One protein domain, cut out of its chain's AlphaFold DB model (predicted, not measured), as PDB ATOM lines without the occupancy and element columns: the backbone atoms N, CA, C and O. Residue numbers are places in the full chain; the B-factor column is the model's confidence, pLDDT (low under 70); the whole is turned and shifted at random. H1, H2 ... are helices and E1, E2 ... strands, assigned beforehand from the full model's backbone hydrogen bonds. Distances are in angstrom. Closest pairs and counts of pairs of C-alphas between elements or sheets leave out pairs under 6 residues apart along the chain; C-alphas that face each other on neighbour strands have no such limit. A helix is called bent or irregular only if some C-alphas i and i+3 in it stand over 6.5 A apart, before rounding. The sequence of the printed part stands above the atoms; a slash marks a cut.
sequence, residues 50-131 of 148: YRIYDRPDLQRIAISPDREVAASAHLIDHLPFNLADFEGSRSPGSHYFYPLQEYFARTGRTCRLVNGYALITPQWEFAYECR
ATOM      1  N   TYR A  50      30.366 -18.317 162.660       94.00
ATOM      2  CA  TYR A  50      31.350 -18.945 163.526       94.00
ATOM      3  C   TYR A  50      30.699 -19.414 164.823       94.00
ATOM      4  O   TYR A  50      29.830 -18.752 165.391       94.00
ATOM      5  N   ARG A  51      31.168 -20.551 165.324       94.75
ATOM      6  CA  ARG A  51      30.909 -21.053 166.672       94.75
ATOM      7  C   ARG A  51      32.156 -20.815 167.505       94.75
ATOM      8  O   ARG A  51      33.223 -21.341 167.180       94.75
ATOM      9  N   ILE A  52      31.996 -20.023 168.553       96.25
ATOM     10  CA  ILE A  52      33.053 -19.604 169.464       96.25
ATOM     11  C   ILE A  52      32.820 -20.277 170.814       96.25
ATOM     12  O   ILE A  52      31.724 -20.210 171.364       96.25
ATOM     13  N   TYR A  53      33.852 -20.920 171.344       96.69
ATOM     14  CA  TYR A  53      33.847 -21.584 172.640       96.69
ATOM     15  C   TYR A  53      34.894 -20.901 173.515       96.69
ATOM     16  O   TYR A  53      36.096 -21.054 173.302       96.69
ATOM     17  N   ASP A  54      34.443 -20.111 174.479       96.88
ATOM     18  CA  ASP A  54      35.312 -19.271 175.296       96.88
ATOM     19  C   ASP A  54      35.489 -19.854 176.704       96.88
ATOM     20  O   ASP A  54      34.514 -20.187 177.379       96.88
ATOM     21  N   ARG A  55      36.745 -19.986 177.140       96.00
ATOM     22  CA  ARG A  55      37.159 -20.451 178.469       96.00
ATOM     23  C   ARG A  55      37.987 -19.355 179.143       96.00
ATOM     24  O   ARG A  55      39.220 -19.429 179.143       96.00
ATOM     25  N   PRO A  56      37.340 -18.318 179.706       95.25
ATOM     26  CA  PRO A  56      38.047 -17.215 180.355       95.25
ATOM     27  C   PRO A  56      38.823 -17.636 181.597       95.25
ATOM     28  O   PRO A  56      39.851 -17.033 181.891       95.25
ATOM     29  N   ASP A  57      38.396 -18.704 182.268       94.94
ATOM     30  CA  ASP A  57      39.117 -19.329 183.375       94.94
ATOM     31  C   ASP A  57      40.481 -19.905 182.956       94.94
ATOM     32  O   ASP A  57      41.396 -19.961 183.772       94.94
ATOM     33  N   LEU A  58      40.631 -20.285 181.682       95.31
ATOM     34  CA  LEU A  58      41.876 -20.799 181.101       95.31
ATOM     35  C   LEU A  58      42.558 -19.808 180.151       95.31
ATOM     36  O   LEU A  58      43.581 -20.153 179.567       95.31
ATOM     37  N   GLN A  59      41.984 -18.615 179.954       95.94
ATOM     38  CA  GLN A  59      42.447 -17.630 178.968       95.94
ATOM     39  C   GLN A  59      42.585 -18.215 177.549       95.94
ATOM     40  O   GLN A  59      43.524 -17.915 176.808       95.94
ATOM     41  N   ARG A  60      41.637 -19.081 177.176       95.62
ATOM     42  CA  ARG A  60      41.629 -19.813 175.906       95.62
ATOM     43  C   ARG A  60      40.304 -19.661 175.183       95.62
ATOM     44  O   ARG A  60      39.242 -19.682 175.799       95.62
ATOM     45  N   ILE A  61      40.358 -19.564 173.861       96.50
ATOM     46  CA  ILE A  61      39.183 -19.483 172.997       96.50
ATOM     47  C   ILE A  61      39.348 -20.428 171.820       96.50
ATOM     48  O   ILE A  61      40.378 -20.419 171.152       96.50
ATOM     49  N   ALA A  62      38.331 -21.238 171.558       95.50
ATOM     50  CA  ALA A  62      38.260 -22.039 170.352       95.50
ATOM     51  C   ALA A  62      37.229 -21.454 169.392       95.50
ATOM     52  O   ALA A  62      36.179 -20.960 169.798       95.50
ATOM     53  N   ILE A  63      37.520 -21.533 168.101       94.69
ATOM     54  CA  ILE A  63      36.655 -21.042 167.035       94.69
ATOM     55  C   ILE A  63      36.582 -22.080 165.927       94.69
ATOM     56  O   ILE A  63      37.568 -22.716 165.563       94.69
ATOM     57  N   SER A  64      35.380 -22.268 165.400       92.00
ATOM     58  CA  SER A  64      35.134 -23.110 164.235       92.00
ATOM     59  C   SER A  64      34.080 -22.446 163.356       92.00
ATOM     60  O   SER A  64      33.135 -21.874 163.904       92.00
ATOM     61  N   PRO A  65      34.173 -22.529 162.024       90.69
ATOM     62  CA  PRO A  65      33.031 -22.214 161.179       90.69
ATOM     63  C   PRO A  65      31.869 -23.166 161.506       90.69
ATOM     64  O   PRO A  65      32.060 -24.286 162.015       90.69
ATOM     65  N   ASP A  66      30.642 -22.719 161.258       84.56
ATOM     66  CA  ASP A  66      29.493 -23.612 161.323       84.56
ATOM     67  C   ASP A  66      29.599 -24.700 160.241       84.56
ATOM     68  O   ASP A  66      30.280 -24.531 159.226       84.56
ATOM     69  N   ARG A  67      28.975 -25.860 160.478       68.81
ATOM     70  CA  ARG A  67      29.167 -27.069 159.654       68.81
ATOM     71  C   ARG A  67      28.844 -26.848 158.175       68.81
ATOM     72  O   ARG A  67      29.504 -27.436 157.323       68.81
ATOM     73  N   GLU A  68      27.877 -25.986 157.888       63.38
ATOM     74  CA  GLU A  68      27.467 -25.628 156.526       63.38
ATOM     75  C   GLU A  68      28.581 -24.896 155.761       63.38
ATOM     76  O   GLU A  68      28.758 -25.126 154.568       63.38
ATOM     77  N   VAL A  69      29.404 -24.109 156.459       59.06
ATOM     78  CA  VAL A  69      30.573 -23.415 155.889       59.06
ATOM     79  C   VAL A  69      31.828 -24.298 155.928       59.06
ATOM     80  O   VAL A  69      32.709 -24.195 155.081       59.06
ATOM     81  N   ALA A  70      31.923 -25.223 156.885       57.31
ATOM     82  CA  ALA A  70      33.023 -26.187 156.938       57.31
ATOM     83  C   ALA A  70      32.983 -27.196 155.772       57.31
ATOM     84  O   ALA A  70      34.033 -27.609 155.286       57.31
ATOM     85  N   ALA A  71      31.791 -27.580 155.299       53.59
ATOM     86  CA  ALA A  71      31.632 -28.428 154.114       53.59
ATOM     87  C   ALA A  71      32.126 -27.737 152.831       53.59
ATOM     88  O   ALA A  71      32.578 -28.397 151.899       53.59
ATOM     89  N   SER A  72      32.103 -26.405 152.814       51.16
ATOM     90  CA  SER A  72      32.674 -25.582 151.761       51.16
ATOM     91  C   SER A  72      34.077 -25.086 152.109       51.16
ATOM     92  O   SER A  72      34.467 -24.042 151.618       51.16
ATOM     93  N   ALA A  73      34.877 -25.811 152.906       47.47
ATOM     94  CA  ALA A  73      36.235 -25.403 153.298       47.47
ATOM     95  C   ALA A  73      37.168 -25.023 152.124       47.47
ATOM     96  O   ALA A  73      38.090 -24.242 152.329       47.47
ATOM     97  N   HIS A  74      36.888 -25.466 150.892       48.59
ATOM     98  CA  HIS A  74      37.543 -24.948 149.679       48.59
ATOM     99  C   HIS A  74      37.253 -23.460 149.376       48.59
ATOM    100  O   HIS A  74      37.975 -22.848 148.606       48.59
ATOM    101  N   LEU A  75      36.218 -22.867 149.970       48.44
ATOM    102  CA  LEU A  75      35.860 -21.450 149.878       48.44
ATOM    103  C   LEU A  75      36.537 -20.598 150.953       48.44
ATOM    104  O   LEU A  75      36.689 -19.407 150.726       48.44
ATOM    105  N   ILE A  76      36.955 -21.160 152.097       51.38
ATOM    106  CA  ILE A  76      37.634 -20.371 153.146       51.38
ATOM    107  C   ILE A  76      38.995 -19.875 152.635       51.38
ATOM    108  O   ILE A  76      39.339 -18.721 152.873       51.38
ATOM    109  N   ASP A  77      39.695 -20.689 151.838       50.62
ATOM    110  CA  ASP A  77      40.918 -20.289 151.123       50.62
ATOM    111  C   ASP A  77      40.662 -19.227 150.026       50.62
ATOM    112  O   ASP A  77      41.602 -18.624 149.506       50.62
ATOM    113  N   HIS A  78      39.396 -18.978 149.669       44.28
ATOM    114  CA  HIS A  78      38.966 -18.029 148.635       44.28
ATOM    115  C   HIS A  78      38.089 -16.886 149.163       44.28
ATOM    116  O   HIS A  78      37.607 -16.076 148.367       44.28
ATOM    117  N   LEU A  79      37.878 -16.779 150.480       47.16
ATOM    118  CA  LEU A  79      37.209 -15.613 151.042       47.16
ATOM    119  C   LEU A  79      38.078 -14.380 150.738       47.16
ATOM    120  O   LEU A  79      39.274 -14.395 151.028       47.16
ATOM    121  N   PRO A  80      37.506 -13.292 150.186       44.59
ATOM    122  CA  PRO A  80      38.260 -12.117 149.739       44.59
ATOM    123  C   PRO A  80      38.929 -11.337 150.886       44.59
ATOM    124  O   PRO A  80      39.594 -10.329 150.653       44.59
ATOM    125  N   PHE A  81      38.778 -11.797 152.130       46.81
ATOM    126  CA  PHE A  81      39.452 -11.265 153.304       46.81
ATOM    127  C   PHE A  81      40.887 -11.785 153.355       46.81
ATOM    128  O   PHE A  81      41.240 -12.657 154.148       46.81
ATOM    129  N   ASN A  82      41.722 -11.204 152.499       40.94
ATOM    130  CA  ASN A  82      43.170 -11.309 152.558       40.94
ATOM    131  C   ASN A  82      43.684 -10.597 153.829       40.94
ATOM    132  O   ASN A  82      44.278  -9.527 153.781       40.94
ATOM    133  N   LEU A  83      43.426 -11.181 155.004       43.62
ATOM    134  CA  LEU A  83      43.942 -10.723 156.302       43.62
ATOM    135  C   LEU A  83      45.464 -10.932 156.436       43.62
ATOM    136  O   LEU A  83      46.035 -10.616 157.479       43.62
ATOM    137  N   ALA A  84      46.129 -11.421 155.380       40.59
ATOM    138  CA  ALA A  84      47.583 -11.443 155.269       40.59
ATOM    139  C   ALA A  84      48.210 -10.033 155.311       40.59
ATOM    140  O   ALA A  84      49.392  -9.921 155.631       40.59
ATOM    141  N   ASP A  85      47.419  -8.980 155.064       38.47
ATOM    142  CA  ASP A  85      47.869  -7.583 155.089       38.47
ATOM    143  C   ASP A  85      47.778  -6.910 156.473       38.47
ATOM    144  O   ASP A  85      48.164  -5.750 156.623       38.47
ATOM    145  N   PHE A  86      47.371  -7.626 157.533       42.03
ATOM    146  CA  PHE A  86      47.844  -7.256 158.872       42.03
ATOM    147  C   PHE A  86      49.318  -7.660 158.954       42.03
ATOM    148  O   PHE A  86      49.631  -8.794 159.320       42.03
ATOM    149  N   GLU A  87      50.193  -6.736 158.536       38.03
ATOM    150  CA  GLU A  87      51.654  -6.850 158.482       38.03
ATOM    151  C   GLU A  87      52.208  -7.752 159.604       38.03
ATOM    152  O   GLU A  87      52.422  -7.319 160.736       38.03
ATOM    153  N   GLY A  88      52.417  -9.041 159.301       39.44
ATOM    154  CA  GLY A  88      53.134  -9.963 160.184       39.44
ATOM    155  C   GLY A  88      52.602 -11.392 160.318       39.44
ATOM    156  O   GLY A  88      53.398 -12.274 160.636       39.44
ATOM    157  N   SER A  89      51.325 -11.698 160.067       44.28
ATOM    158  CA  SER A  89      50.805 -13.032 160.431       44.28
ATOM    159  C   SER A  89      50.683 -14.003 159.253       44.28
ATOM    160  O   SER A  89      49.593 -14.332 158.793       44.28
ATOM    161  N   ARG A  90      51.825 -14.571 158.833       53.31
ATOM    162  CA  ARG A  90      51.877 -15.850 158.080       53.31
ATOM    163  C   ARG A  90      51.514 -17.061 158.956       53.31
ATOM    164  O   ARG A  90      51.736 -18.201 158.553       53.31
ATOM    165  N   SER A  91      51.036 -16.827 160.181       60.12
ATOM    166  CA  SER A  91      50.684 -17.895 161.104       60.12
ATOM    167  C   SER A  91      49.410 -18.579 160.615       60.12
ATOM    168  O   SER A  91      48.410 -17.895 160.384       60.12
ATOM    169  N   PRO A  92      49.409 -19.915 160.502       68.25
ATOM    170  CA  PRO A  92      48.183 -20.677 160.323       68.25
ATOM    171  C   PRO A  92      47.084 -20.203 161.297       68.25
ATOM    172  O   PRO A  92      47.363 -19.959 162.474       68.25
ATOM    173  N   GLY A  93      45.858 -20.013 160.793       76.00
ATOM    174  CA  GLY A  93      44.701 -19.561 161.579       76.00
ATOM    175  C   GLY A  93      44.527 -18.041 161.720       76.00
ATOM    176  O   GLY A  93      43.594 -17.609 162.396       76.00
ATOM    177  N   SER A  94      45.374 -17.215 161.093       82.12
ATOM    178  CA  SER A  94      45.274 -15.747 161.162       82.12
ATOM    179  C   SER A  94      43.933 -15.187 160.666       82.12
ATOM    180  O   SER A  94      43.464 -14.171 161.179       82.12
ATOM    181  N   HIS A  95      43.245 -15.879 159.754       83.88
ATOM    182  CA  HIS A  95      41.910 -15.502 159.276       83.88
ATOM    183  C   HIS A  95      40.830 -15.523 160.369       83.88
ATOM    184  O   HIS A  95      39.807 -14.855 160.230       83.88
ATOM    185  N   TYR A  96      41.062 -16.210 161.492       90.44
ATOM    186  CA  TYR A  96      40.161 -16.177 162.649       90.44
ATOM    187  C   TYR A  96      40.391 -14.981 163.584       90.44
ATOM    188  O   TYR A  96      39.617 -14.781 164.519       90.44
ATOM    189  N   PHE A  97      41.421 -14.158 163.362       91.25
ATOM    190  CA  PHE A  97      41.735 -13.050 164.271       91.25
ATOM    191  C   PHE A  97      40.657 -11.973 164.248       91.25
ATOM    192  O   PHE A  97      40.316 -11.429 165.297       91.25
ATOM    193  N   TYR A  98      40.130 -11.658 163.067       92.06
ATOM    194  CA  TYR A  98      39.077 -10.660 162.912       92.06
ATOM    195  C   TYR A  98      37.774 -11.058 163.631       92.06
ATOM    196  O   TYR A  98      37.348 -10.304 164.507       92.06
ATOM    197  N   PRO A  99      37.171 -12.243 163.383       94.50
ATOM    198  CA  PRO A  99      35.949 -12.632 164.089       94.50
ATOM    199  C   PRO A  99      36.155 -12.757 165.607       94.50
ATOM    200  O   PRO A  99      35.255 -12.436 166.378       94.50
ATOM    201  N   LEU A 100      37.340 -13.163 166.072       95.88
ATOM    202  CA  LEU A 100      37.630 -13.204 167.509       95.88
ATOM    203  C   LEU A 100      37.740 -11.807 168.134       95.88
ATOM    204  O   LEU A 100      37.245 -11.594 169.239       95.88
ATOM    205  N   GLN A 101      38.332 -10.838 167.430       94.44
ATOM    206  CA  GLN A 101      38.330  -9.439 167.870       94.44
ATOM    207  C   GLN A 101      36.910  -8.867 167.918       94.44
ATOM    208  O   GLN A 101      36.556  -8.193 168.883       94.44
ATOM    209  N   GLU A 102      36.076  -9.183 166.924       94.69
ATOM    210  CA  GLU A 102      34.667  -8.789 166.913       94.69
ATOM    211  C   GLU A 102      33.898  -9.402 168.097       94.69
ATOM    212  O   GLU A 102      33.140  -8.706 168.776       94.69
ATOM    213  N   TYR A 103      34.129 -10.684 168.402       96.50
ATOM    214  CA  TYR A 103      33.570 -11.345 169.584       96.50
ATOM    215  C   TYR A 103      33.970 -10.642 170.887       96.50
ATOM    216  O   TYR A 103      33.111 -10.369 171.732       96.50
ATOM    217  N   PHE A 104      35.253 -10.305 171.057       95.62
ATOM    218  CA  PHE A 104      35.711  -9.573 172.238       95.62
ATOM    219  C   PHE A 104      35.038  -8.199 172.339       95.62
ATOM    220  O   PHE A 104      34.502  -7.867 173.395       95.62
ATOM    221  N   ALA A 105      34.936  -7.454 171.235       93.56
ATOM    222  CA  ALA A 105      34.240  -6.169 171.212       93.56
ATOM    223  C   ALA A 105      32.754  -6.296 171.607       93.56
ATOM    224  O   ALA A 105      32.278  -5.546 172.459       93.56
ATOM    225  N   ARG A 106      32.027  -7.279 171.057       93.94
ATOM    226  CA  ARG A 106      30.602  -7.525 171.367       93.94
ATOM    227  C   ARG A 106      30.361  -7.953 172.812       93.94
ATOM    228  O   ARG A 106      29.300  -7.673 173.361       93.94
ATOM    229  N   THR A 107      31.331  -8.624 173.426       94.12
ATOM    230  CA  THR A 107      31.273  -9.030 174.838       94.12
ATOM    231  C   THR A 107      31.807  -7.958 175.794       94.12
ATOM    232  O   THR A 107      31.874  -8.198 176.997       94.12
ATOM    233  N   GLY A 108      32.170  -6.771 175.289       92.75
ATOM    234  CA  GLY A 108      32.696  -5.668 176.098       92.75
ATOM    235  C   GLY A 108      34.106  -5.923 176.637       92.75
ATOM    236  O   GLY A 108      34.505  -5.337 177.642       92.75
ATOM    237  N   ARG A 109      34.858  -6.822 175.999       92.19
ATOM    238  CA  ARG A 109      36.189  -7.244 176.423       92.19
ATOM    239  C   ARG A 109      37.254  -6.658 175.510       92.19
ATOM    240  O   ARG A 109      37.145  -6.694 174.290       92.19
ATOM    241  N   THR A 110      38.345  -6.207 176.115       92.69
ATOM    242  CA  THR A 110      39.537  -5.759 175.388       92.69
ATOM    243  C   THR A 110      40.628  -6.803 175.563       92.69
ATOM    244  O   THR A 110      41.428  -6.730 176.500       92.69
ATOM    245  N   CYS A 111      40.628  -7.806 174.683       94.44
ATOM    246  CA  CYS A 111      41.583  -8.911 174.719       94.44
ATOM    247  C   CYS A 111      42.417  -8.975 173.440       94.44
ATOM    248  O   CYS A 111      41.944  -8.659 172.349       94.44
ATOM    249  N   ARG A 112      43.671  -9.402 173.587       92.38
ATOM    250  CA  ARG A 112      44.625  -9.625 172.502       92.38
ATOM    251  C   ARG A 112      44.906 -11.119 172.382       92.38
ATOM    252  O   ARG A 112      45.201 -11.762 173.383       92.38
ATOM    253  N   LEU A 113      44.866 -11.653 171.162       92.38
ATOM    254  CA  LEU A 113      45.304 -13.024 170.880       92.38
ATOM    255  C   LEU A 113      46.835 -13.114 170.971       92.38
ATOM    256  O   LEU A 113      47.539 -12.254 170.435       92.38
ATOM    257  N   VAL A 114      47.344 -14.142 171.650       90.25
ATOM    258  CA  VAL A 114      48.781 -14.333 171.912       90.25
ATOM    259  C   VAL A 114      49.374 -15.379 170.978       90.25
ATOM    260  O   VAL A 114      50.332 -15.108 170.261       90.25
ATOM    261  N   ASN A 115      48.798 -16.578 170.977       88.00
ATOM    262  CA  ASN A 115      49.218 -17.695 170.141       88.00
ATOM    263  C   ASN A 115      47.992 -18.481 169.674       88.00
ATOM    264  O   ASN A 115      46.911 -18.350 170.245       88.00
ATOM    265  N   GLY A 116      48.164 -19.286 168.629       89.75
ATOM    266  CA  GLY A 116      47.103 -20.133 168.105       89.75
ATOM    267  C   GLY A 116      47.628 -21.422 167.509       89.75
ATOM    268  O   GLY A 116      48.744 -21.462 166.991       89.75
ATOM    269  N   TYR A 117      46.821 -22.473 167.583       89.25
ATOM    270  CA  TYR A 117      47.110 -23.752 166.950       89.25
ATOM    271  C   TYR A 117      45.824 -24.438 166.483       89.25
ATOM    272  O   TYR A 117      44.736 -24.212 167.019       89.25
ATOM    273  N   ALA A 118      45.947 -25.277 165.456       87.44
ATOM    274  CA  ALA A 118      44.835 -26.079 164.971       87.44
ATOM    275  C   ALA A 118      44.517 -27.176 165.990       87.44
ATOM    276  O   ALA A 118      45.406 -27.926 166.392       87.44
ATOM    277  N   LEU A 119      43.249 -27.293 166.377       83.69
ATOM    278  CA  LEU A 119      42.769 -28.439 167.153       83.69
ATOM    279  C   LEU A 119      42.460 -29.600 166.209       83.69
ATOM    280  O   LEU A 119      42.967 -30.706 166.359       83.69
ATOM    281  N   ILE A 120      41.635 -29.306 165.210       81.88
ATOM    282  CA  ILE A 120      41.232 -30.184 164.116       81.88
ATOM    283  C   ILE A 120      40.734 -29.275 163.005       81.88
ATOM    284  O   ILE A 120      39.875 -28.456 163.269       81.88
ATOM    285  N   THR A 121      41.221 -29.359 161.772       79.06
ATOM    286  CA  THR A 121      40.746 -28.454 160.707       79.06
ATOM    287  C   THR A 121      39.233 -28.616 160.474       79.06
ATOM    288  O   THR A 121      38.779 -29.757 160.352       79.06
ATOM    289  N   PRO A 122      38.432 -27.526 160.382       84.50
ATOM    290  CA  PRO A 122      38.781 -26.090 160.374       84.50
ATOM    291  C   PRO A 122      38.631 -25.372 161.739       84.50
ATOM    292  O   PRO A 122      38.295 -24.194 161.809       84.50
ATOM    293  N   GLN A 123      38.818 -26.075 162.844       87.50
ATOM    294  CA  GLN A 123      38.753 -25.576 164.214       87.50
ATOM    295  C   GLN A 123      40.135 -25.232 164.785       87.50
ATOM    296  O   GLN A 123      41.089 -26.013 164.719       87.50
ATOM    297  N   TRP A 124      40.205 -24.061 165.411       92.75
ATOM    298  CA  TRP A 124      41.419 -23.475 165.970       92.75
ATOM    299  C   TRP A 124      41.217 -23.093 167.426       92.75
ATOM    300  O   TRP A 124      40.109 -22.731 167.820       92.75
ATOM    301  N   GLU A 125      42.290 -23.155 168.206       93.44
ATOM    302  CA  GLU A 125      42.353 -22.615 169.559       93.44
ATOM    303  C   GLU A 125      43.379 -21.491 169.620       93.44
ATOM    304  O   GLU A 125      44.435 -21.577 168.993       93.44
ATOM    305  N   PHE A 126      43.080 -20.461 170.405       94.88
ATOM    306  CA  PHE A 126      43.973 -19.353 170.687       94.88
ATOM    307  C   PHE A 126      44.048 -19.097 172.191       94.88
ATOM    308  O   PHE A 126      43.018 -19.104 172.870       94.88
ATOM    309  N   ALA A 127      45.243 -18.813 172.708       94.88
ATOM    310  CA  ALA A 127      45.351 -18.146 174.002       94.88
ATOM    311  C   ALA A 127      45.182 -16.637 173.814       94.88
ATOM    312  O   ALA A 127      45.551 -16.074 172.775       94.88
ATOM    313  N   TYR A 128      44.643 -15.973 174.828       95.31
ATOM    314  CA  TYR A 128      44.455 -14.531 174.808       95.31
ATOM    315  C   TYR A 128      44.777 -13.891 176.152       95.31
ATOM    316  O   TYR A 128      44.630 -14.489 177.210       95.31
ATOM    317  N   GLU A 129      45.136 -12.617 176.112       94.69
ATOM    318  CA  GLU A 129      45.338 -11.791 177.294       94.69
ATOM    319  C   GLU A 129      44.329 -10.649 177.275       94.69
ATOM    320  O   GLU A 129      44.248  -9.892 176.307       94.69
ATOM    321  N   CYS A 130      43.546 -10.518 178.342       92.75
ATOM    322  CA  CYS A 130      42.608  -9.413 178.488       92.75
ATOM    323  C   CYS A 130      43.208  -8.329 179.366       92.75
ATOM    324  O   CYS A 130      43.705  -8.605 180.459       92.75
ATOM    325  N   ARG A 131      43.104  -7.078 178.918       86.81
ATOM    326  CA  ARG A 131      43.379  -5.951 179.799       86.81
ATOM    327  C   ARG A 131      42.218  -5.843 180.790       86.81
ATOM    328  O   ARG A 131      41.068  -5.867 180.342       86.81
TER     329      ARG A 131
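This is residues 50 to 131 of the 148 residues of an uncharacterized protein of Hyphomicrobiales bacterium (UniProt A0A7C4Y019). What does the model look like? A twisted sheet of four strands, E1, E2, E4 and E3, curls round one helix, H3, which packs over one face. Two very short helices, H1 and H2, follow E2, and the unnamed residues 77 to 93 lead from H2 to H3. What is it made of? The printed part has 82 residues, with named elements in the order E1 E2 H1 H2 H3 E3 E4; the sheet's order is E1 - E2 - E4 - E3, all antiparallel, and the class is mixed, helices and strands. How large is it? It is compact, with a radius of gyration of the C-alphas of 12.5 A and spans of 35 by 29 by 22 A.

Where do the first elements lie? E1 is residues 50 to 55, 16.1 A long, with C-alpha 50 at (31.350, -18.945, 163.526). E2 is residues 60 to 65, 17.2 A; H1 is residues 67 to 70, 4.8 A; H2 is residues 73 to 76, 5.2 A. What comes after them? H3 is residues 94 to 106, 19.7 A, beginning at C-alpha 94 (45.274, -15.747, 161.162); it is irregular, but only just, with C-alphas 95 and 98 6.7 A apart. E3, residues 111 to 120, 23.8 A, bends by 70 degrees at residue 114, and E4, residues 123 to 130, 21.9 A, ends at C-alpha 130 (42.608, -9.413, 178.488).

How do the strands pair? E1 and E2 form a hairpin, antiparallel at 166 degrees, with N 53 and O 62 2.8 A apart, within hydrogen-bond range. E2 and E4 are antiparallel at 142 degrees, with N 61 and O 126 at 2.9 A; E4 and E3 form a hairpin, antiparallel at 160 degrees, with N 112 and O 129 at 2.8 A. How do the helices stand to the sheet? It curls round H3, in two layers, a helix on one face of a sheet; the closest C-alphas of H3 and E3 are those of Phe 104 and Cys 111, 6.4 A apart. H1 only grazes the sheet, with residues 67 to 70, and H2 is not on it. What do the helix backbones show? In H3, 7 of 9 O i to N i+4 pairs are within hydrogen-bond range; H1 and H2 are too short for such a pair.

How far does it reach? The two C-alphas farthest apart, those of Ala 71 and Arg 131, are 36.1 A apart. Is it unbroken? The printed part has no cut; the link H2 to H3, 17 residues, is long and the others are tight. Where is confidence low? Residues 67 to 92 are under pLDDT 70, and the mean of the printed part is 78.4.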